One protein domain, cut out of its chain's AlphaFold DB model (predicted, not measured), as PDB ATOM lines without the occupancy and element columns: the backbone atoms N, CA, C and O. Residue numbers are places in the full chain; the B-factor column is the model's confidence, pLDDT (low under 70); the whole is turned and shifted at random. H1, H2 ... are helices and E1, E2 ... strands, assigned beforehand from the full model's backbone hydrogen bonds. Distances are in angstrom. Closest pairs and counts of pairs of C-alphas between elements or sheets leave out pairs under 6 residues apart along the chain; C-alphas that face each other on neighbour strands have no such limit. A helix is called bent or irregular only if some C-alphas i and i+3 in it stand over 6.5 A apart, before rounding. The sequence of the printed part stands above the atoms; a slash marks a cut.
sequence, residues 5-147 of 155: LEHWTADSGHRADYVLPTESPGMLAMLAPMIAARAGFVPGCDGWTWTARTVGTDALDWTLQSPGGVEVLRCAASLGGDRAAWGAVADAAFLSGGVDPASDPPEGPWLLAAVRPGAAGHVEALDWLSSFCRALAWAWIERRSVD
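This is residues 5 to 147 of the 155 residues of an uncharacterized protein of Gemmatimonadetes bacterium (UniProt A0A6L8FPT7). A twisted sheet of seven strands, curled like part of a barrel, wraps partly round the long kinked helix H4, which lies in the hollow of the curl. H1 crosses H4 on that same face, near E3 and E4, while H2 packs on the opposite face over E6, making three layers, helices on both faces of a sheet. The printed part has 143 residues, in the order E1 E2 H1 E3 E4 E5 E6 H2 E7 H3 H4, class mixed, helices and strands. The sheet is mixed, in the order E2 E1 E7 E6 E5 E4 E3. The whole is compact, with a radius of gyration of the C-alphas of 13.8 A and spans of 39 by 35 by 24 A.

E1, residues 5 to 9, begins at C-alpha 5 (-47.850, 17.308, -2.095), and E2 is residues 15 to 19. H1, residues 25 to 37, is 19.4 A long and only just irregular, with C-alphas 30 and 33 6.8 A apart. E3 is residues 39 to 41; E4, residues 49 to 55, is 19.7 A long; E5, residues 59 to 65, 19.6 A; E6, residues 71 to 78, 21.3 A. H2 is residues 83 to 90, E7 residues 110 to 115, and H3 residues 117 to 121. H4, residues 123 to 146, is 36.1 A long, ending at C-alpha 146 (-63.515, 22.900, -0.084); it is irregular, with C-alphas 127 and 130 7.4 A apart, and has a kink of 39 degrees near residue 130.

E2 is an edge strand, in a hairpin with E1, N 7 to O 16 being 2.8 A. E1 and E7 are parallel, with N 8 and O 111 at 2.8 A. E7 and E6 are antiparallel, with N 112 and O 76 at 2.8 A. E3 E4 E5 E6 form a meander, each strand the antiparallel neighbour of the one before; N 62 and O 75 are 2.8 A apart, N 53 and O 61 2.8 A, N 40 and O 50 3.0 A. H4 is on the sheet, its closest C-alphas to E6 being Ala 137 and Ala 77, 5.4 A. H1 touches H4 with residues 135 to 143 of H4 alone, Leu 28 and Ala 139 having the closest C-alphas, 5.1 A, about perpendicular at 81 degrees. H2 runs along E6, at 25 degrees on the local plane, its height over the sheet 7.8 A. H3 only grazes the sheet. In H2 every O i to N i+4 pair is within hydrogen-bond range, in H1 7 of 9, in H4 16 of 20, and in H3 0 of 1, beside 2 of 2 O i to N i+3 pairs.

The C-alphas farthest apart, those of Gly 121 and Asp 147, are 38.9 A apart. The printed part has no cut. The link from H2 to E7, residues 91 to 109, is long. The mean pLDDT of the printed part is 91.2, and residues 20 to 22 and 147 are under 70.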
ATOM      1  N   LEU A   5     -48.072  16.697  -0.789       92.88
ATOM      2  CA  LEU A   5     -47.850  17.308  -2.095       92.88
ATOM      3  C   LEU A   5     -46.570  16.717  -2.674       92.88
ATOM      4  O   LEU A   5     -45.497  16.908  -2.097       92.88
ATOM      5  N   GLU A   6     -46.684  16.032  -3.807       95.56
ATOM      6  CA  GLU A   6     -45.521  15.591  -4.574       95.56
ATOM      7  C   GLU A   6     -44.977  16.771  -5.385       95.56
ATOM      8  O   GLU A   6     -45.605  17.227  -6.340       95.56
ATOM      9  N   HIS A   7     -43.819  17.296  -5.001       95.69
ATOM     10  CA  HIS A   7     -43.150  18.371  -5.723       95.69
ATOM     11  C   HIS A   7     -42.075  17.797  -6.639       95.69
ATOM     12  O   HIS A   7     -41.160  17.107  -6.188       95.69
ATOM     13  N   TRP A   8     -42.172  18.142  -7.913       96.69
ATOM     14  CA  TRP A   8     -41.241  17.777  -8.959       96.69
ATOM     15  C   TRP A   8     -40.550  19.013  -9.531       96.69
ATOM     16  O   TRP A   8     -41.194  20.016  -9.845       96.69
ATOM     17  N   THR A   9     -39.241  18.910  -9.732       95.31
ATOM     18  CA  THR A   9     -38.480  19.860 -10.543       95.31
ATOM     19  C   THR A   9     -38.407  19.322 -11.966       95.31
ATOM     20  O   THR A   9     -37.749  18.310 -12.213       95.31
ATOM     21  N   ALA A  10     -39.063  20.001 -12.904       95.62
ATOM     22  CA  ALA A  10     -39.162  19.581 -14.297       95.62
ATOM     23  C   ALA A  10     -37.787  19.430 -14.952       95.62
ATOM     24  O   ALA A  10     -37.592  18.494 -15.710       95.62
ATOM     25  N   ASP A  11     -36.832  20.297 -14.612       93.69
ATOM     26  CA  ASP A  11     -35.489  20.337 -15.201       93.69
ATOM     27  C   ASP A  11     -34.580  19.174 -14.792       93.69
ATOM     28  O   ASP A  11     -33.729  18.752 -15.567       93.69
ATOM     29  N   SER A  12     -34.727  18.666 -13.566       92.81
ATOM     30  CA  SER A  12     -33.837  17.636 -13.010       92.81
ATOM     31  C   SER A  12     -34.524  16.298 -12.766       92.81
ATOM     32  O   SER A  12     -33.854  15.325 -12.429       92.81
ATOM     33  N   GLY A  13     -35.855  16.250 -12.861       92.88
ATOM     34  CA  GLY A  13     -36.647  15.096 -12.442       92.88
ATOM     35  C   GLY A  13     -36.610  14.851 -10.930       92.88
ATOM     36  O   GLY A  13     -37.078  13.812 -10.470       92.88
ATOM     37  N   HIS A  14     -36.045  15.774 -10.141       93.69
ATOM     38  CA  HIS A  14     -35.997  15.628  -8.692       93.69
ATOM     39  C   HIS A  14     -37.408  15.668  -8.107       93.69
ATOM     40  O   HIS A  14     -38.203  16.539  -8.458       93.69
ATOM     41  N   ARG A  15     -37.676  14.751  -7.176       94.38
ATOM     42  CA  ARG A  15     -38.938  14.629  -6.454       94.38
ATOM     43  C   ARG A  15     -38.709  14.816  -4.959       94.38
ATOM     44  O   ARG A  15     -37.808  14.201  -4.389       94.38
ATOM     45  N   ALA A  16     -39.588  15.584  -4.326       93.38
ATOM     46  CA  ALA A  16     -39.694  15.696  -2.879       93.38
ATOM     47  C   ALA A  16     -41.163  15.698  -2.441       93.38
ATOM     48  O   ALA A  16     -42.013  16.321  -3.073       93.38
ATOM     49  N   ASP A  17     -41.448  15.031  -1.329       93.06
ATOM     50  CA  ASP A  17     -42.792  14.935  -0.768       93.06
ATOM     51  C   ASP A  17     -42.931  15.899   0.422       93.06
ATOM     52  O   ASP A  17     -42.132  15.864   1.361       93.06
ATOM     53  N   TYR A  18     -43.953  16.758   0.401       89.06
ATOM     54  CA  TYR A  18     -44.205  17.751   1.451       89.06
ATOM     55  C   TYR A  18     -45.544  17.511   2.135       89.06
ATOM     56  O   TYR A  18     -46.559  17.315   1.477       89.06
ATOM     57  N   VAL A  19     -45.570  17.571   3.463       84.31
ATOM     58  CA  VAL A  19     -46.770  17.320   4.270       84.31
ATOM     59  C   VAL A  19     -47.440  18.632   4.690       84.31
ATOM     60  O   VAL A  19     -46.768  19.541   5.173       84.31
ATOM     61  N   LEU A  20     -48.770  18.725   4.558       68.75
ATOM     62  CA  LEU A  20     -49.556  19.838   5.113       68.75
ATOM     63  C   LEU A  20     -49.514  19.869   6.662       68.75
ATOM     64  O   LEU A  20     -49.688  18.812   7.278       68.75
ATOM     65  N   PRO A  21     -49.439  21.051   7.308       57.47
ATOM     66  CA  PRO A  21     -49.078  22.348   6.756       57.47
ATOM     67  C   PRO A  21     -47.613  22.657   7.083       57.47
ATOM     68  O   PRO A  21     -47.297  23.133   8.170       57.47
ATOM     69  N   THR A  22     -46.697  22.432   6.141       61.00
ATOM     70  CA  THR A  22     -45.400  23.126   6.187       61.00
ATOM     71  C   THR A  22     -45.569  24.642   6.050       61.00
ATOM     72  O   THR A  22     -44.723  25.393   6.522       61.00
ATOM     73  N   GLU A  23     -46.673  25.096   5.449       72.06
ATOM     74  CA  GLU A  23     -46.963  26.508   5.200       72.06
ATOM     75  C   GLU A  23     -47.918  27.088   6.253       72.06
ATOM     76  O   GLU A  23     -48.888  26.452   6.661       72.06
ATOM     77  N   SER A  24     -47.666  28.320   6.706       78.69
ATOM     78  CA  SER A  24     -48.498  28.935   7.750       78.69
ATOM     79  C   SER A  24     -49.931  29.223   7.256       78.69
ATOM     80  O   SER A  24     -50.096  29.722   6.139       78.69
ATOM     81  N   PRO A  25     -50.982  29.029   8.082       81.81
ATOM     82  CA  PRO A  25     -52.358  29.377   7.705       81.81
ATOM     83  C   PRO A  25     -52.531  30.836   7.253       81.81
ATOM     84  O   PRO A  25     -53.336  31.125   6.371       81.81
ATOM     85  N   GLY A  26     -51.746  31.759   7.821       85.38
ATOM     86  CA  GLY A  26     -51.740  33.168   7.418       85.38
ATOM     87  C   GLY A  26     -51.256  33.382   5.979       85.38
ATOM     88  O   GLY A  26     -51.837  34.189   5.259       85.38
ATOM     89  N   MET A  27     -50.248  32.620   5.536       86.06
ATOM     90  CA  MET A  27     -49.768  32.651   4.149       86.06
ATOM     91  C   MET A  27     -50.856  32.174   3.183       86.06
ATOM     92  O   MET A  27     -51.138  32.842   2.192       86.06
ATOM     93  N   LEU A  28     -51.524  31.059   3.493       86.69
ATOM     94  CA  LEU A  28     -52.579  30.508   2.635       86.69
ATOM     95  C   LEU A  28     -53.775  31.467   2.520       86.69
ATOM     96  O   LEU A  28     -54.269  31.719   1.420       86.69
ATOM     97  N   ALA A  29     -54.182  32.078   3.639       87.56
ATOM     98  CA  ALA A  29     -55.232  33.097   3.656       87.56
ATOM     99  C   ALA A  29     -54.859  34.343   2.831       87.56
ATOM    100  O   ALA A  29     -55.708  34.890   2.128       87.56
ATOM    101  N   MET A  30     -53.593  34.768   2.876       90.75
ATOM    102  CA  MET A  30     -53.089  35.889   2.077       90.75
ATOM    103  C   MET A  30     -53.072  35.579   0.571       90.75
ATOM    104  O   MET A  30     -53.375  36.459  -0.234       90.75
ATOM    105  N   LEU A  31     -52.751  34.343   0.175       92.06
ATOM    106  CA  LEU A  31     -52.695  33.933  -1.235       92.06
ATOM    107  C   LEU A  31     -54.082  33.711  -1.855       92.06
ATOM    108  O   LEU A  31     -54.247  33.867  -3.064       92.06
ATOM    109  N   ALA A  32     -55.096  33.385  -1.050       90.12
ATOM    110  CA  ALA A  32     -56.452  33.101  -1.520       90.12
ATOM    111  C   ALA A  32     -57.063  34.168  -2.463       90.12
ATOM    112  O   ALA A  32     -57.556  33.781  -3.532       90.12
ATOM    113  N   PRO A  33     -57.050  35.484  -2.150       90.69
ATOM    114  CA  PRO A  33     -57.562  36.506  -3.068       90.69
ATOM    115  C   PRO A  33     -56.737  36.621  -4.358       90.69
ATOM    116  O   PRO A  33     -57.311  36.816  -5.428       90.69
ATOM    117  N   MET A  34     -55.415  36.439  -4.296       93.94
ATOM    118  CA  MET A  34     -54.544  36.498  -5.478       93.94
ATOM    119  C   MET A  34     -54.788  35.306  -6.416       93.94
ATOM    120  O   MET A  34     -54.868  35.458  -7.633       93.94
ATOM    121  N   ILE A  35     -55.013  34.116  -5.851       92.81
ATOM    122  CA  ILE A  35     -55.428  32.923  -6.602       92.81
ATOM    123  C   ILE A  35     -56.767  33.140  -7.297       92.81
ATOM    124  O   ILE A  35     -56.922  32.717  -8.442       92.81
ATOM    125  N   ALA A  36     -57.725  33.800  -6.641       90.81
ATOM    126  CA  ALA A  36     -59.001  34.142  -7.266       90.81
ATOM    127  C   ALA A  36     -58.817  35.126  -8.433       90.81
ATOM    128  O   ALA A  36     -59.428  34.942  -9.482       90.81
ATOM    129  N   ALA A  37     -57.937  36.119  -8.271       93.94
ATOM    130  CA  ALA A  37     -57.589  37.088  -9.311       93.94
ATOM    131  C   ALA A  37     -56.701  36.515 -10.429       93.94
ATOM    132  O   ALA A  37     -56.552  37.150 -11.469       93.94
ATOM    133  N   ARG A  38     -56.116  35.325 -10.223       95.81
ATOM    134  CA  ARG A  38     -55.152  34.682 -11.133       95.81
ATOM    135  C   ARG A  38     -53.895  35.511 -11.393       95.81
ATOM    136  O   ARG A  38     -53.237  35.338 -12.414       95.81
ATOM    137  N   ALA A  39     -53.555  36.395 -10.469       97.19
ATOM    138  CA  ALA A  39     -52.366  37.221 -10.542       97.19
ATOM    139  C   ALA A  39     -52.058  37.808  -9.166       97.19
ATOM    140  O   ALA A  39     -52.946  37.949  -8.319       97.19
ATOM    141  N   GLY A  40     -50.807  38.202  -8.959       96.44
ATOM    142  CA  GLY A  40     -50.416  38.909  -7.751       96.44
ATOM    143  C   GLY A  40     -48.936  39.244  -7.696       96.44
ATOM    144  O   GLY A  40     -48.166  38.969  -8.616       96.44
ATOM    145  N   PHE A  41     -48.552  39.834  -6.573       95.75
ATOM    146  CA  PHE A  41     -47.157  40.040  -6.202       95.75
ATOM    147  C   PHE A  41     -46.662  38.854  -5.376       95.75
ATOM    148  O   PHE A  41     -47.465  38.141  -4.764       95.75
ATOM    149  N   VAL A  42     -45.349  38.655  -5.330       94.81
ATOM    150  CA  VAL A  42     -44.738  37.726  -4.375       94.81
ATOM    151  C   VAL A  42     -44.580  38.435  -3.024       94.81
ATOM    152  O   VAL A  42     -43.904  39.464  -2.951       94.81
ATOM    153  N   PRO A  43     -45.186  37.926  -1.939       91.25
ATOM    154  CA  PRO A  43     -45.092  38.557  -0.626       91.25
ATOM    155  C   PRO A  43     -43.641  38.669  -0.137       91.25
ATOM    156  O   PRO A  43     -42.945  37.665  -0.025       91.25
ATOM    157  N   GLY A  44     -43.205  39.888   0.188       90.12
ATOM    158  CA  GLY A  44     -41.854  40.155   0.695       90.12
ATOM    159  C   GLY A  44     -40.751  40.184  -0.370       90.12
ATOM    160  O   GLY A  44     -39.585  40.321  -0.009       90.12
ATOM    161  N   CYS A  45     -41.095  40.078  -1.658       93.19
ATOM    162  CA  CYS A  45     -40.139  40.143  -2.762       93.19
ATOM    163  C   CYS A  45     -40.514  41.293  -3.706       93.19
ATOM    164  O   CYS A  45     -41.353  41.146  -4.596       93.19
ATOM    165  N   ASP A  46     -39.893  42.454  -3.504       93.50
ATOM    166  CA  ASP A  46     -40.252  43.684  -4.212       93.50
ATOM    167  C   ASP A  46     -40.153  43.544  -5.736       93.50
ATOM    168  O   ASP A  46     -39.151  43.084  -6.286       93.50
ATOM    169  N   GLY A  47     -41.220  43.954  -6.428       94.81
ATOM    170  CA  GLY A  47     -41.318  43.941  -7.890       94.81
ATOM    171  C   GLY A  47     -41.570  42.566  -8.520       94.81
ATOM    172  O   GLY A  47     -41.867  42.501  -9.709       94.81
ATOM    173  N   TRP A  48     -41.504  41.476  -7.755       97.56
ATOM    174  CA  TRP A  48     -41.793  40.137  -8.262       97.56
ATOM    175  C   TRP A  48     -43.294  39.918  -8.411       97.56
ATOM    176  O   TRP A  48     -44.082  40.204  -7.503       97.56
ATOM    177  N   THR A  49     -43.697  39.385  -9.560       97.75
ATOM    178  CA  THR A  49     -45.108  39.190  -9.908       97.75
ATOM    179  C   THR A  49     -45.338  37.809 -10.483       97.75
ATOM    180  O   THR A  49     -44.425  37.181 -11.010       97.75
ATOM    181  N   TRP A  50     -46.566  37.323 -10.384       98.00
ATOM    182  CA  TRP A  50     -46.978  36.080 -11.012       98.00
ATOM    183  C   TRP A  50     -48.340  36.236 -11.672       98.00
ATOM    184  O   TRP A  50     -49.179  37.033 -11.244       98.00
ATOM    185  N   THR A  51     -48.560  35.430 -12.703       98.00
ATOM    186  CA  THR A  51     -49.851  35.302 -13.380       98.00
ATOM    187  C   THR A  51     -50.190  33.839 -13.532       98.00
ATOM    188  O   THR A  51     -49.300  32.997 -13.617       98.00
ATOM    189  N   ALA A  52     -51.475  33.523 -13.544       97.62
ATOM    190  CA  ALA A  52     -51.935  32.158 -13.609       97.62
ATOM    191  C   ALA A  52     -53.152  32.000 -14.505       97.62
ATOM    192  O   ALA A  52     -53.846  32.944 -14.874       97.62
ATOM    193  N   ARG A  53     -53.438  30.748 -14.816       95.38
ATOM    194  CA  ARG A  53     -54.649  30.310 -15.490       95.38
ATOM    195  C   ARG A  53     -55.023  28.929 -14.983       95.38
ATOM    196  O   ARG A  53     -54.196  28.208 -14.429       95.38
ATOM    197  N   THR A  54     -56.278  28.558 -15.181       94.19
ATOM    198  CA  THR A  54     -56.700  27.173 -14.979       94.19
ATOM    199  C   THR A  54     -56.505  26.401 -16.277       94.19
ATOM    200  O   THR A  54     -56.831  26.911 -17.350       94.19
ATOM    201  N   VAL A  55     -55.941  25.202 -16.182       90.88
ATOM    202  CA  VAL A  55     -55.686  24.299 -17.311       90.88
ATOM    203  C   VAL A  55     -56.286  22.938 -16.991       90.88
ATOM    204  O   VAL A  55     -56.259  22.500 -15.844       90.88
ATOM    205  N   GLY A  56     -56.806  22.262 -18.015       82.38
ATOM    206  CA  GLY A  56     -57.436  20.961 -17.836       82.38
ATOM    207  C   GLY A  56     -58.692  21.077 -16.984       82.38
ATOM    208  O   GLY A  56     -59.494  21.992 -17.184       82.38
ATOM    209  N   THR A  57     -58.852  20.140 -16.054       78.25
ATOM    210  CA  THR A  57     -60.038  20.100 -15.197       78.25
ATOM    211  C   THR A  57     -59.844  21.047 -14.025       78.25
ATOM    212  O   THR A  57     -60.668  21.935 -13.819       78.25
ATOM    213  N   ASP A  58     -58.718  20.928 -13.312       84.94
ATOM    214  CA  ASP A  58     -58.514  21.643 -12.052       84.94
ATOM    215  C   ASP A  58     -57.060  22.046 -11.773       84.94
ATOM    216  O   ASP A  58     -56.746  22.441 -10.648       84.94
ATOM    217  N   ALA A  59     -56.170  22.037 -12.766       95.00
ATOM    218  CA  ALA A  59     -54.799  22.482 -12.550       95.00
ATOM    219  C   ALA A  59     -54.686  24.013 -12.556       95.00
ATOM    220  O   ALA A  59     -55.294  24.702 -13.379       95.00
ATOM    221  N   LEU A  60     -53.867  24.552 -11.659       97.25
ATOM    222  CA  LEU A  60     -53.363  25.919 -11.737       97.25
ATOM    223  C   LEU A  60     -52.033  25.885 -12.489       97.25
ATOM    224  O   LEU A  60     -51.128  25.216 -12.021       97.25
ATOM    225  N   ASP A  61     -51.914  26.596 -13.609       97.50
ATOM    226  CA  ASP A  61     -50.663  26.831 -14.355       97.50
ATOM    227  C   ASP A  61     -50.289  28.298 -14.152       97.50
ATOM    228  O   ASP A  61     -51.114  29.176 -14.426       97.50
ATOM    229  N   TRP A  62     -49.095  28.575 -13.632       98.31
ATOM    230  CA  TRP A  62     -48.640  29.934 -13.361       98.31
ATOM    231  C   TRP A  62     -47.207  30.180 -13.799       98.31
ATOM    232  O   TRP A  62     -46.353  29.295 -13.802       98.31
ATOM    233  N   THR A  63     -46.949  31.435 -14.132       97.88
ATOM    234  CA  THR A  63     -45.627  31.959 -14.437       97.88
ATOM    235  C   THR A  63     -45.238  32.970 -13.381       97.88
ATOM    236  O   THR A  63     -46.069  33.735 -12.888       97.88
ATOM    237  N   LEU A  64     -43.958  32.969 -13.034       97.62
ATOM    238  CA  LEU A  64     -43.362  33.957 -12.161       97.62
ATOM    239  C   LEU A  64     -42.397  34.831 -12.956       97.62
ATOM    240  O   LEU A  64     -41.559  34.333 -13.712       97.62
ATOM    241  N   GLN A  65     -42.509  36.133 -12.737       97.69
ATOM    242  CA  GLN A  65     -41.786  37.167 -13.447       97.69
ATOM    243  C   GLN A  65     -40.960  38.006 -12.475       97.69
ATOM    244  O   GLN A  65     -41.430  38.395 -11.400       97.69
ATOM    245  N   SER A  66     -39.727  38.301 -12.878       97.12
ATOM    246  CA  SER A  66     -38.853  39.233 -12.175       97.12
ATOM    247  C   SER A  66     -39.377  40.673 -12.264       97.12
ATOM    248  O   SER A  66     -40.262  40.955 -13.080       97.12
ATOM    249  N   PRO A  67     -38.808  41.625 -11.498       96.44
ATOM    250  CA  PRO A  67     -39.169  43.041 -11.603       96.44
ATOM    251  C   PRO A  67     -39.015  43.630 -13.013       96.44
ATOM    252  O   PRO A  67     -39.682  44.603 -13.354       96.44
ATOM    253  N   GLY A  68     -38.160  43.035 -13.851       95.25
ATOM    254  CA  GLY A  68     -37.998  43.407 -15.259       95.25
ATOM    255  C   GLY A  68     -39.008  42.755 -16.212       95.25
ATOM    256  O   GLY A  68     -38.867  42.902 -17.423       95.25
ATOM    257  N   GLY A  69     -39.985  42.000 -15.701       95.88
ATOM    258  CA  GLY A  69     -40.972  41.264 -16.498       95.88
ATOM    259  C   GLY A  69     -40.445  39.970 -17.128       95.88
ATOM    260  O   GLY A  69     -41.118  39.376 -17.969       95.88
ATOM    261  N   VAL A  70     -39.247  39.524 -16.740       96.06
ATOM    262  CA  VAL A  70     -38.621  38.316 -17.287       96.06
ATOM    263  C   VAL A  70     -39.174  37.089 -16.574       96.06
ATOM    264  O   VAL A  70     -39.126  37.009 -15.351       96.06
ATOM    265  N   GLU A  71     -39.666  36.111 -17.331       95.75
ATOM    266  CA  GLU A  71     -40.117  34.835 -16.776       95.75
ATOM    267  C   GLU A  71     -38.926  34.032 -16.231       95.75
ATOM    268  O   GLU A  71     -37.980  33.728 -16.964       95.75
ATOM    269  N   VAL A  72     -38.978  33.679 -14.947       95.62
ATOM    270  CA  VAL A  72     -37.920  32.898 -14.282       95.62
ATOM    271  C   VAL A  72     -38.361  31.480 -13.950       95.62
ATOM    272  O   VAL A  72     -37.534  30.577 -13.842       95.62
ATOM    273  N   LEU A  73     -39.664  31.271 -13.797       95.88
ATOM    274  CA  LEU A  73     -40.223  29.994 -13.398       95.88
ATOM    275  C   LEU A  73     -41.606  29.837 -14.016       95.88
ATOM    276  O   LEU A  73     -42.397  30.784 -14.042       95.88
ATOM    277  N   ARG A  74     -41.905  28.621 -14.452       97.12
ATOM    278  CA  ARG A  74     -43.257  28.188 -14.770       97.12
ATOM    279  C   ARG A  74     -43.609  27.006 -13.891       97.12
ATOM    280  O   ARG A  74     -42.767  26.158 -13.626       97.12
ATOM    281  N   CYS A  75     -44.833  26.950 -13.409       98.00
ATOM    282  CA  CYS A  75     -45.266  25.916 -12.492       98.00
ATOM    283  C   CYS A  75     -46.684  25.479 -12.804       98.00
ATOM    284  O   CYS A  75     -47.479  26.251 -13.336       98.00
ATOM    285  N   ALA A  76     -47.013  24.261 -12.395       97.81
ATOM    286  CA  ALA A  76     -48.391  23.833 -12.302       97.81
ATOM    287  C   ALA A  76     -48.640  23.023 -11.036       97.81
ATOM    288  O   ALA A  76     -47.741  22.349 -10.540       97.81
ATOM    289  N   ALA A  77     -49.870  23.073 -10.536       96.81
ATOM    290  CA  ALA A  77     -50.322  22.232  -9.438       96.81
ATOM    291  C   ALA A  77     -51.748  21.740  -9.667       96.81
ATOM    292  O   ALA A  77     -52.599  22.491 -10.146       96.81
ATOM    293  N   SER A  78     -52.019  20.498  -9.277       95.44
ATOM    294  CA  SER A  78     -53.343  19.875  -9.364       95.44
ATOM    295  C   SER A  78     -53.595  18.960  -8.165       95.44
ATOM    296  O   SER A  78     -52.673  18.605  -7.431       95.44
ATOM    297  N   LEU A  79     -54.861  18.585  -7.970       92.81
ATOM    298  CA  LEU A  79     -55.267  17.511  -7.062       92.81
ATOM    299  C   LEU A  79     -54.867  16.119  -7.578       92.81
ATOM    300  O   LEU A  79     -54.830  15.193  -6.772       92.81
ATOM    301  N   GLY A  80     -54.573  15.989  -8.876       92.12
ATOM    302  CA  GLY A  80     -54.122  14.747  -9.496       92.12
ATOM    303  C   GLY A  80     -54.457  14.670 -10.984       92.12
ATOM    304  O   GLY A  80     -55.399  15.306 -11.452       92.12
ATOM    305  N   GLY A  81     -53.684  13.895 -11.748       90.69
ATOM    306  CA  GLY A  81     -54.095  13.422 -13.080       90.69
ATOM    307  C   GLY A  81     -54.178  14.448 -14.228       90.69
ATOM    308  O   GLY A  81     -54.412  14.047 -15.367       90.69
ATOM    309  N   ASP A  82     -53.975  15.752 -13.997       94.31
ATOM    310  CA  ASP A  82     -54.043  16.782 -15.052       94.31
ATOM    311  C   ASP A  82     -52.833  16.737 -16.012       94.31
ATOM    312  O   ASP A  82     -51.909  17.555 -15.951       94.31
ATOM    313  N   ARG A  83     -52.866  15.795 -16.963       94.69
ATOM    314  CA  ARG A  83     -51.790  15.561 -17.944       94.69
ATOM    315  C   ARG A  83     -51.494  16.782 -18.821       94.69
ATOM    316  O   ARG A  83     -50.343  17.022 -19.167       94.69
ATOM    317  N   ALA A  84     -52.512  17.577 -19.157       93.38
ATOM    318  CA  ALA A  84     -52.335  18.775 -19.980       93.38
ATOM    319  C   ALA A  84     -51.446  19.826 -19.294       93.38
ATOM    320  O   ALA A  84     -50.579  20.413 -19.936       93.38
ATOM    321  N   ALA A  85     -51.645  20.051 -17.993       95.75
ATOM    322  CA  ALA A  85     -50.831  20.989 -17.229       95.75
ATOM    323  C   ALA A  85     -49.430  20.426 -16.958       95.75
ATOM    324  O   ALA A  85     -48.450  21.154 -17.087       95.75
ATOM    325  N   TRP A  86     -49.339  19.128 -16.654       96.31
ATOM    326  CA  TRP A  86     -48.070  18.422 -16.478       96.31
ATOM    327  C   TRP A  86     -47.167  18.542 -17.706       96.31
ATOM    328  O   TRP A  86     -46.074  19.101 -17.611       96.31
ATOM    329  N   GLY A  87     -47.660  18.109 -18.872       94.75
ATOM    330  CA  GLY A  87     -46.913  18.171 -20.126       94.75
ATOM    331  C   GLY A  87     -46.508  19.601 -20.474       94.75
ATOM    332  O   GLY A  87     -45.349  19.855 -20.770       94.75
ATOM    333  N   ALA A  88     -47.417  20.572 -20.314       93.81
ATOM    334  CA  ALA A  88     -47.128  21.966 -20.644       93.81
ATOM    335  C   ALA A  88     -46.020  22.609 -19.787       93.81
ATOM    336  O   ALA A  88     -45.384  23.560 -20.251       93.81
ATOM    337  N   VAL A  89     -45.817  22.148 -18.549       96.00
ATOM    338  CA  VAL A  89     -44.722  22.615 -17.681       96.00
ATOM    339  C   VAL A  89     -43.456  21.795 -17.903       96.00
ATOM    340  O   VAL A  89     -42.381  22.383 -17.971       96.00
ATOM    341  N   ALA A  90     -43.562  20.477 -18.086       95.38
ATOM    342  CA  ALA A  90     -42.425  19.628 -18.442       95.38
ATOM    343  C   ALA A  90     -41.778  20.066 -19.772       95.38
ATOM    344  O   ALA A  90     -40.564  20.224 -19.834       95.38
ATOM    345  N   ASP A  91     -42.581  20.395 -20.790       93.81
ATOM    346  CA  ASP A  91     -42.121  20.965 -22.071       93.81
ATOM    347  C   ASP A  91     -41.445  22.337 -21.909       93.81
ATOM    348  O   ASP A  91     -40.704  22.793 -22.782       93.81
ATOM    349  N   ALA A  92     -41.720  23.033 -20.802       91.00
ATOM    350  CA  ALA A  92     -41.105  24.311 -20.475       91.00
ATOM    351  C   ALA A  92     -39.807  24.161 -19.662       91.00
ATOM    352  O   ALA A  92     -39.203  25.186 -19.334       91.00
ATOM    353  N   ALA A  93     -39.361  22.945 -19.339       87.88
ATOM    354  CA  ALA A  93     -38.059  22.731 -18.720       87.88
ATOM    355  C   ALA A  93     -36.943  23.279 -19.621       87.88
ATOM    356  O   ALA A  93     -36.955  23.112 -20.842       87.88
ATOM    357  N   PHE A  94     -35.989  23.979 -19.018       80.88
ATOM    358  CA  PHE A  94     -34.854  24.544 -19.736       80.88
ATOM    359  C   PHE A  94     -33.704  23.540 -19.851       80.88
ATOM    360  O   PHE A  94     -32.994  23.527 -20.859       80.88
ATOM    361  N   LEU A  95     -33.513  22.704 -18.827       77.38
ATOM    362  CA  LEU A  95     -32.452  21.698 -18.809       77.38
ATOM    363  C   LEU A  95     -32.923  20.368 -19.411       77.38
ATOM    364  O   LEU A  95     -34.081  19.976 -19.289       77.38
ATOM    365  N   SER A  96     -31.998  19.660 -20.061       71.50
ATOM    366  CA  SER A  96     -32.250  18.329 -20.608       71.50
ATOM    367  C   SER A  96     -32.138  17.242 -19.532       71.50
ATOM    368  O   SER A  96     -31.305  17.323 -18.632       71.50
ATOM    369  N   GLY A  97     -32.950  16.185 -19.663       76.38
ATOM    370  CA  GLY A  97     -32.881  14.991 -18.806       76.38
ATOM    371  C   GLY A  97     -33.791  15.000 -17.575       76.38
ATOM    372  O   GLY A  97     -33.634  14.140 -16.712       76.38
ATOM    373  N   GLY A  98     -34.720  15.952 -17.493       88.94
ATOM    374  CA  GLY A  98     -35.706  16.032 -16.424       88.94
ATOM    375  C   GLY A  98     -36.974  15.204 -16.667       88.94
ATOM    376  O   GLY A  98     -36.922  14.092 -17.188       88.94
ATOM    377  N   VAL A  99     -38.123  15.735 -16.251       93.19
ATOM    378  CA  VAL A  99     -39.428  15.067 -16.383       93.19
ATOM    379  C   VAL A  99     -39.802  14.909 -17.859       93.19
ATOM    380  O   VAL A  99     -39.813  15.887 -18.601       93.19
ATOM    381  N   ASP A 100     -40.155  13.689 -18.274       92.88
ATOM    382  CA  ASP A 100     -40.700  13.427 -19.609       92.88
ATOM    383  C   ASP A 100     -42.102  14.058 -19.737       92.88
ATOM    384  O   ASP A 100     -43.003  13.674 -18.982       92.88
ATOM    385  N   PRO A 101     -42.341  14.977 -20.688       92.00
ATOM    386  CA  PRO A 101     -43.655  15.585 -20.898       92.00
ATOM    387  C   PRO A 101     -44.765  14.589 -21.251       92.00
ATOM    388  O   PRO A 101     -45.942  14.871 -21.016       92.00
ATOM    389  N   ALA A 102     -44.411  13.423 -21.800       92.19
ATOM    390  CA  ALA A 102     -45.355  12.359 -22.126       92.19
ATOM    391  C   ALA A 102     -45.694  11.448 -20.934       92.19
ATOM    392  O   ALA A 102     -46.641  10.655 -21.031       92.19
ATOM    393  N   SER A 103     -44.947  11.554 -19.830       93.44
ATOM    394  CA  SER A 103     -45.177  10.756 -18.627       93.44
ATOM    395  C   SER A 103     -46.498  11.096 -17.940       93.44
ATOM    396  O   SER A 103     -47.082  12.169 -18.121       93.44
ATOM    397  N   ASP A 104     -46.986  10.142 -17.154       94.31
ATOM    398  CA  ASP A 104     -48.174  10.334 -16.338       94.31
ATOM    399  C   ASP A 104     -47.879  11.233 -15.128       94.31
ATOM    400  O   ASP A 104     -46.911  10.974 -14.404       94.31
ATOM    401  N   PRO A 105     -48.706  12.267 -14.869       94.69
ATOM    402  CA  PRO A 105     -48.619  13.008 -13.620       94.69
ATOM    403  C   PRO A 105     -49.009  12.114 -12.435       94.69
ATOM    404  O   PRO A 105     -49.755  11.145 -12.610       94.69
ATOM    405  N   PRO A 106     -48.605  12.475 -11.205       94.56
ATOM    406  CA  PRO A 106     -49.086  11.804 -10.007       94.56
ATOM    407  C   PRO A 106     -50.622  11.773  -9.927       94.56
ATOM    408  O   PRO A 106     -51.312  12.736 -10.284       94.56
ATOM    409  N   GLU A 107     -51.165  10.662  -9.419       93.12
ATOM    410  CA  GLU A 107     -52.608  10.513  -9.172       93.12
ATOM    411  C   GLU A 107     -53.094  11.393  -8.011       93.12
ATOM    412  O   GLU A 107     -54.264  11.764  -7.966       93.12
ATOM    413  N   GLY A 108     -52.202  11.708  -7.068       92.19
ATOM    414  CA  GLY A 108     -52.467  12.585  -5.930       92.19
ATOM    415  C   GLY A 108     -52.018  14.031  -6.163       92.19
ATOM    416  O   GLY A 108     -51.545  14.365  -7.249       92.19
ATOM    417  N   PRO A 109     -52.127  14.898  -5.138       94.06
ATOM    418  CA  PRO A 109     -51.755  16.297  -5.269       94.06
ATOM    419  C   PRO A 109     -50.288  16.469  -5.653       94.06
ATOM    420  O   PRO A 109     -49.397  15.911  -5.008       94.06
ATOM    421  N   TRP A 110     -50.035  17.291  -6.666       95.81
ATOM    422  CA  TRP A 110     -48.690  17.517  -7.184       95.81
ATOM    423  C   TRP A 110     -48.425  18.987  -7.497       95.81
ATOM    424  O   TRP A 110     -49.344  19.767  -7.746       95.81
ATOM    425  N   LEU A 111     -47.142  19.343  -7.477       97.19
ATOM    426  CA  LEU A 111     -46.565  20.591  -7.964       97.19
ATOM    427  C   LEU A 111     -45.429  20.219  -8.918       97.19
ATOM    428  O   LEU A 111     -44.533  19.478  -8.534       97.19
ATOM    429  N   LEU A 112     -45.433  20.755 -10.131       97.88
ATOM    430  CA  LEU A 112     -44.323  20.653 -11.070       97.88
ATOM    431  C   LEU A 112     -43.784  22.058 -11.330       97.88
ATOM    432  O   LEU A 112     -44.566  22.951 -11.652       97.88
ATOM    433  N   ALA A 113     -42.475  22.256 -11.192       97.00
ATOM    434  CA  ALA A 113     -41.813  23.541 -11.404       97.00
ATOM    435  C   ALA A 113     -40.702  23.423 -12.454       97.00
ATOM    436  O   ALA A 113     -39.796  22.607 -12.309       97.00
ATOM    437  N   ALA A 114     -40.766  24.258 -13.488       96.19
ATOM    438  CA  ALA A 114     -39.777  24.386 -14.547       96.19
ATOM    439  C   ALA A 114     -39.057  25.733 -14.449       96.19
ATOM    440  O   ALA A 114     -39.678  26.800 -14.526       96.19
ATOM    441  N   VAL A 115     -37.738  25.683 -14.300       93.75
ATOM    442  CA  VAL A 115     -36.840  26.832 -14.368       93.75
ATOM    443  C   VAL A 115     -36.793  27.339 -15.801       93.75
ATOM    444  O   VAL A 115     -36.733  26.582 -16.767       93.75
ATOM    445  N   ARG A 116     -36.840  28.661 -15.948       94.62
ATOM    446  CA  ARG A 116     -36.837  29.331 -17.250       94.62
ATOM    447  C   ARG A 116     -35.491  30.012 -17.471       94.62
ATOM    448  O   ARG A 116     -34.837  30.372 -16.492       94.62
ATOM    449  N   PRO A 117     -35.070  30.252 -18.729       92.56
ATOM    450  CA  PRO A 117     -33.770  30.865 -19.018       92.56
ATOM    451  C   PRO A 117     -33.519  32.180 -18.262       92.56
ATOM    452  O   PRO A 117     -32.389  32.474 -17.881       92.56
ATOM    453  N   GLY A 118     -34.582  32.949 -17.995       92.00
ATOM    454  CA  GLY A 118     -34.517  34.193 -17.231       92.00
ATOM    455  C   GLY A 118     -34.020  34.039 -15.792       92.00
ATOM    456  O   GLY A 118     -33.461  34.987 -15.246       92.00
ATOM    457  N   ALA A 119     -34.147  32.853 -15.189       91.88
ATOM    458  CA  ALA A 119     -33.658  32.589 -13.836       91.88
ATOM    459  C   ALA A 119     -32.137  32.736 -13.704       91.88
ATOM    460  O   ALA A 119     -31.651  33.044 -12.620       91.88
ATOM    461  N   ALA A 120     -31.375  32.572 -14.794       91.81
ATOM    462  CA  ALA A 120     -29.920  32.720 -14.770       91.81
ATOM    463  C   ALA A 120     -29.467  34.132 -14.352       91.81
ATOM    464  O   ALA A 120     -28.382  34.289 -13.797       91.81
ATOM    465  N   GLY A 121     -30.298  35.153 -14.597       92.94
ATOM    466  CA  GLY A 121     -30.055  36.530 -14.159       92.94
ATOM    467  C   GLY A 121     -30.595  36.860 -12.766       92.94
ATOM    468  O   GLY A 121     -30.421  37.989 -12.321       92.94
ATOM    469  N   HIS A 122     -31.255  35.904 -12.107       93.69
ATOM    470  CA  HIS A 122     -32.003  36.099 -10.864       93.69
ATOM    471  C   HIS A 122     -31.777  34.949  -9.874       93.69
ATOM    472  O   HIS A 122     -32.718  34.369  -9.327       93.69
ATOM    473  N   VAL A 123     -30.516  34.567  -9.671       89.38
ATOM    474  CA  VAL A 123     -30.147  33.444  -8.795       89.38
ATOM    475  C   VAL A 123     -30.559  33.676  -7.339       89.38
ATOM    476  O   VAL A 123     -30.855  32.715  -6.638       89.38
ATOM    477  N   GLU A 124     -30.667  34.937  -6.910       91.00
ATOM    478  CA  GLU A 124     -31.191  35.337  -5.600       91.00
ATOM    479  C   GLU A 124     -32.636  34.886  -5.366       91.00
ATOM    480  O   GLU A 124     -33.074  34.749  -4.225       91.00
ATOM    481  N   ALA A 125     -33.396  34.646  -6.438       90.81
ATOM    482  CA  ALA A 125     -34.762  34.165  -6.324       90.81
ATOM    483  C   ALA A 125     -34.819  32.699  -5.871       90.81
ATOM    484  O   ALA A 125     -35.744  32.297  -5.162       90.81
ATOM    485  N   LEU A 126     -33.817  31.891  -6.238       85.25
ATOM    486  CA  LEU A 126     -33.811  30.440  -6.023       85.25
ATOM    487  C   LEU A 126     -33.970  30.050  -4.544       85.25
ATOM    488  O   LEU A 126     -34.563  29.007  -4.261       85.25
ATOM    489  N   ASP A 127     -33.546  30.914  -3.619       88.12
ATOM    490  CA  ASP A 127     -33.645  30.700  -2.171       88.12
ATOM    491  C   ASP A 127     -35.095  30.662  -1.653       88.12
ATOM    492  O   ASP A 127     -35.390  29.977  -0.671       88.12
ATOM    493  N   TRP A 128     -36.024  31.369  -2.305       91.56
ATOM    494  CA  TRP A 128     -37.421  31.467  -1.860       91.56
ATOM    495  C   TRP A 128     -38.437  30.898  -2.854       91.56
ATOM    496  O   TRP A 128     -39.555  30.567  -2.446       91.56
ATOM    497  N   LEU A 129     -38.062  30.722  -4.127       91.00
ATOM    498  CA  LEU A 129     -38.958  30.262  -5.198       91.00
ATOM    499  C   LEU A 129     -39.710  28.983  -4.837       91.00
ATOM    500  O   LEU A 129     -40.935  28.931  -4.921       91.00
ATOM    501  N   SER A 130     -38.981  27.970  -4.368       90.06
ATOM    502  CA  SER A 130     -39.568  26.677  -4.006       90.06
ATOM    503  C   SER A 130     -40.632  26.821  -2.911       90.06
ATOM    504  O   SER A 130     -41.691  26.202  -2.988       90.06
ATOM    505  N   SER A 131     -40.397  27.675  -1.913       91.12
ATOM    506  CA  SER A 131     -41.358  27.915  -0.830       91.12
ATOM    507  C   SER A 131     -42.599  28.653  -1.314       91.12
ATOM    508  O   SER A 131     -43.715  28.228  -1.018       91.12
ATOM    509  N   PHE A 132     -42.427  29.692  -2.131       93.50
ATOM    510  CA  PHE A 132     -43.559  30.405  -2.718       93.50
ATOM    511  C   PHE A 132     -44.427  29.485  -3.595       93.50
ATOM    512  O   PHE A 132     -45.650  29.464  -3.449       93.50
ATOM    513  N   CYS A 133     -43.813  28.668  -4.454       94.94
ATOM    514  CA  CYS A 133     -44.538  27.741  -5.324       94.94
ATOM    515  C   CYS A 133     -45.320  26.686  -4.542       94.94
ATOM    516  O   CYS A 133     -46.471  26.409  -4.881       94.94
ATOM    517  N   ARG A 134     -44.740  26.135  -3.469       94.00
ATOM    518  CA  ARG A 134     -45.451  25.204  -2.580       94.00
ATOM    519  C   ARG A 134     -46.621  25.874  -1.869       94.00
ATOM    520  O   ARG A 134     -47.698  25.288  -1.820       94.00
ATOM    521  N   ALA A 135     -46.442  27.091  -1.358       93.06
ATOM    522  CA  ALA A 135     -47.520  27.836  -0.713       93.06
ATOM    523  C   ALA A 135     -48.680  28.114  -1.680       93.06
ATOM    524  O   ALA A 135     -49.844  27.922  -1.322       93.06
ATOM    525  N   LEU A 136     -48.373  28.493  -2.924       94.56
ATOM    526  CA  LEU A 136     -49.386  28.730  -3.949       94.56
ATOM    527  C   LEU A 136     -50.104  27.440  -4.373       94.56
ATOM    528  O   LEU A 136     -51.333  27.430  -4.471       94.56
ATOM    529  N   ALA A 137     -49.358  26.345  -4.555       94.81
ATOM    530  CA  ALA A 137     -49.916  25.024  -4.836       94.81
ATOM    531  C   ALA A 137     -50.874  24.576  -3.725       94.81
ATOM    532  O   ALA A 137     -52.004  24.174  -4.004       94.81
ATOM    533  N   TRP A 138     -50.462  24.705  -2.461       91.56
ATOM    534  CA  TRP A 138     -51.300  24.332  -1.326       91.56
ATOM    535  C   TRP A 138     -52.555  25.182  -1.216       91.56
ATOM    536  O   TRP A 138     -53.644  24.630  -1.078       91.56
ATOM    537  N   ALA A 139     -52.436  26.503  -1.347       91.69
ATOM    538  CA  ALA A 139     -53.593  27.387  -1.302       91.69
ATOM    539  C   ALA A 139     -54.598  27.078  -2.433       91.69
ATOM    540  O   ALA A 139     -55.813  27.156  -2.229       91.69
ATOM    541  N   TRP A 140     -54.121  26.652  -3.609       92.31
ATOM    542  CA  TRP A 140     -54.983  26.162  -4.685       92.31
ATOM    543  C   TRP A 140     -55.678  24.840  -4.334       92.31
ATOM    544  O   TRP A 140     -56.904  24.734  -4.444       92.31
ATOM    545  N   ILE A 141     -54.911  23.850  -3.873       89.69
ATOM    546  CA  ILE A 141     -55.396  22.515  -3.493       89.69
ATOM    547  C   ILE A 141     -56.429  22.594  -2.365       89.69
ATOM    548  O   ILE A 141     -57.474  21.939  -2.434       89.69
ATOM    549  N   GLU A 142     -56.178  23.403  -1.335       86.81
ATOM    550  CA  GLU A 142     -57.114  23.605  -0.227       86.81
ATOM    551  C   GLU A 142     -58.423  24.218  -0.716       86.81
ATOM    552  O   GLU A 142     -59.497  23.693  -0.412       86.81
ATOM    553  N   ARG A 143     -58.351  25.260  -1.553       83.56
ATOM    554  CA  ARG A 143     -59.544  25.897  -2.120       83.56
ATOM    555  C   ARG A 143     -60.391  24.906  -2.920       83.56
ATOM    556  O   ARG A 143     -61.607  24.869  -2.751       83.56
ATOM    557  N   ARG A 144     -59.762  24.078  -3.758       82.44
ATOM    558  CA  ARG A 144     -60.458  23.060  -4.565       82.44
ATOM    559  C   ARG A 144     -61.011  21.907  -3.746       82.44
ATOM    560  O   ARG A 144     -62.019  21.318  -4.110       82.44
ATOM    561  N   SER A 145     -60.392  21.614  -2.611       74.62
ATOM    562  CA  SER A 145     -60.891  20.589  -1.697       74.62
ATOM    563  C   SER A 145     -62.149  21.018  -0.943       74.62
ATOM    564  O   SER A 145     -62.918  20.160  -0.521       74.62
ATOM    565  N   VAL A 146     -62.334  22.326  -0.745       70.62
ATOM    566  CA  VAL A 146     -63.515  22.900  -0.084       70.62
ATOM    567  C   VAL A 146     -64.636  23.184  -1.092       70.62
ATOM    568  O   VAL A 146     -65.806  23.030  -0.748       70.62
ATOM    569  N   ASP A 147     -64.296  23.540  -2.334       64.75
ATOM    570  CA  ASP A 147     -65.251  23.768  -3.427       64.75
ATOM    571  C   ASP A 147     -64.839  23.012  -4.710       64.75
ATOM    572  O   ASP A 147     -64.283  23.609  -5.641       64.75
TER     573      ASP A 147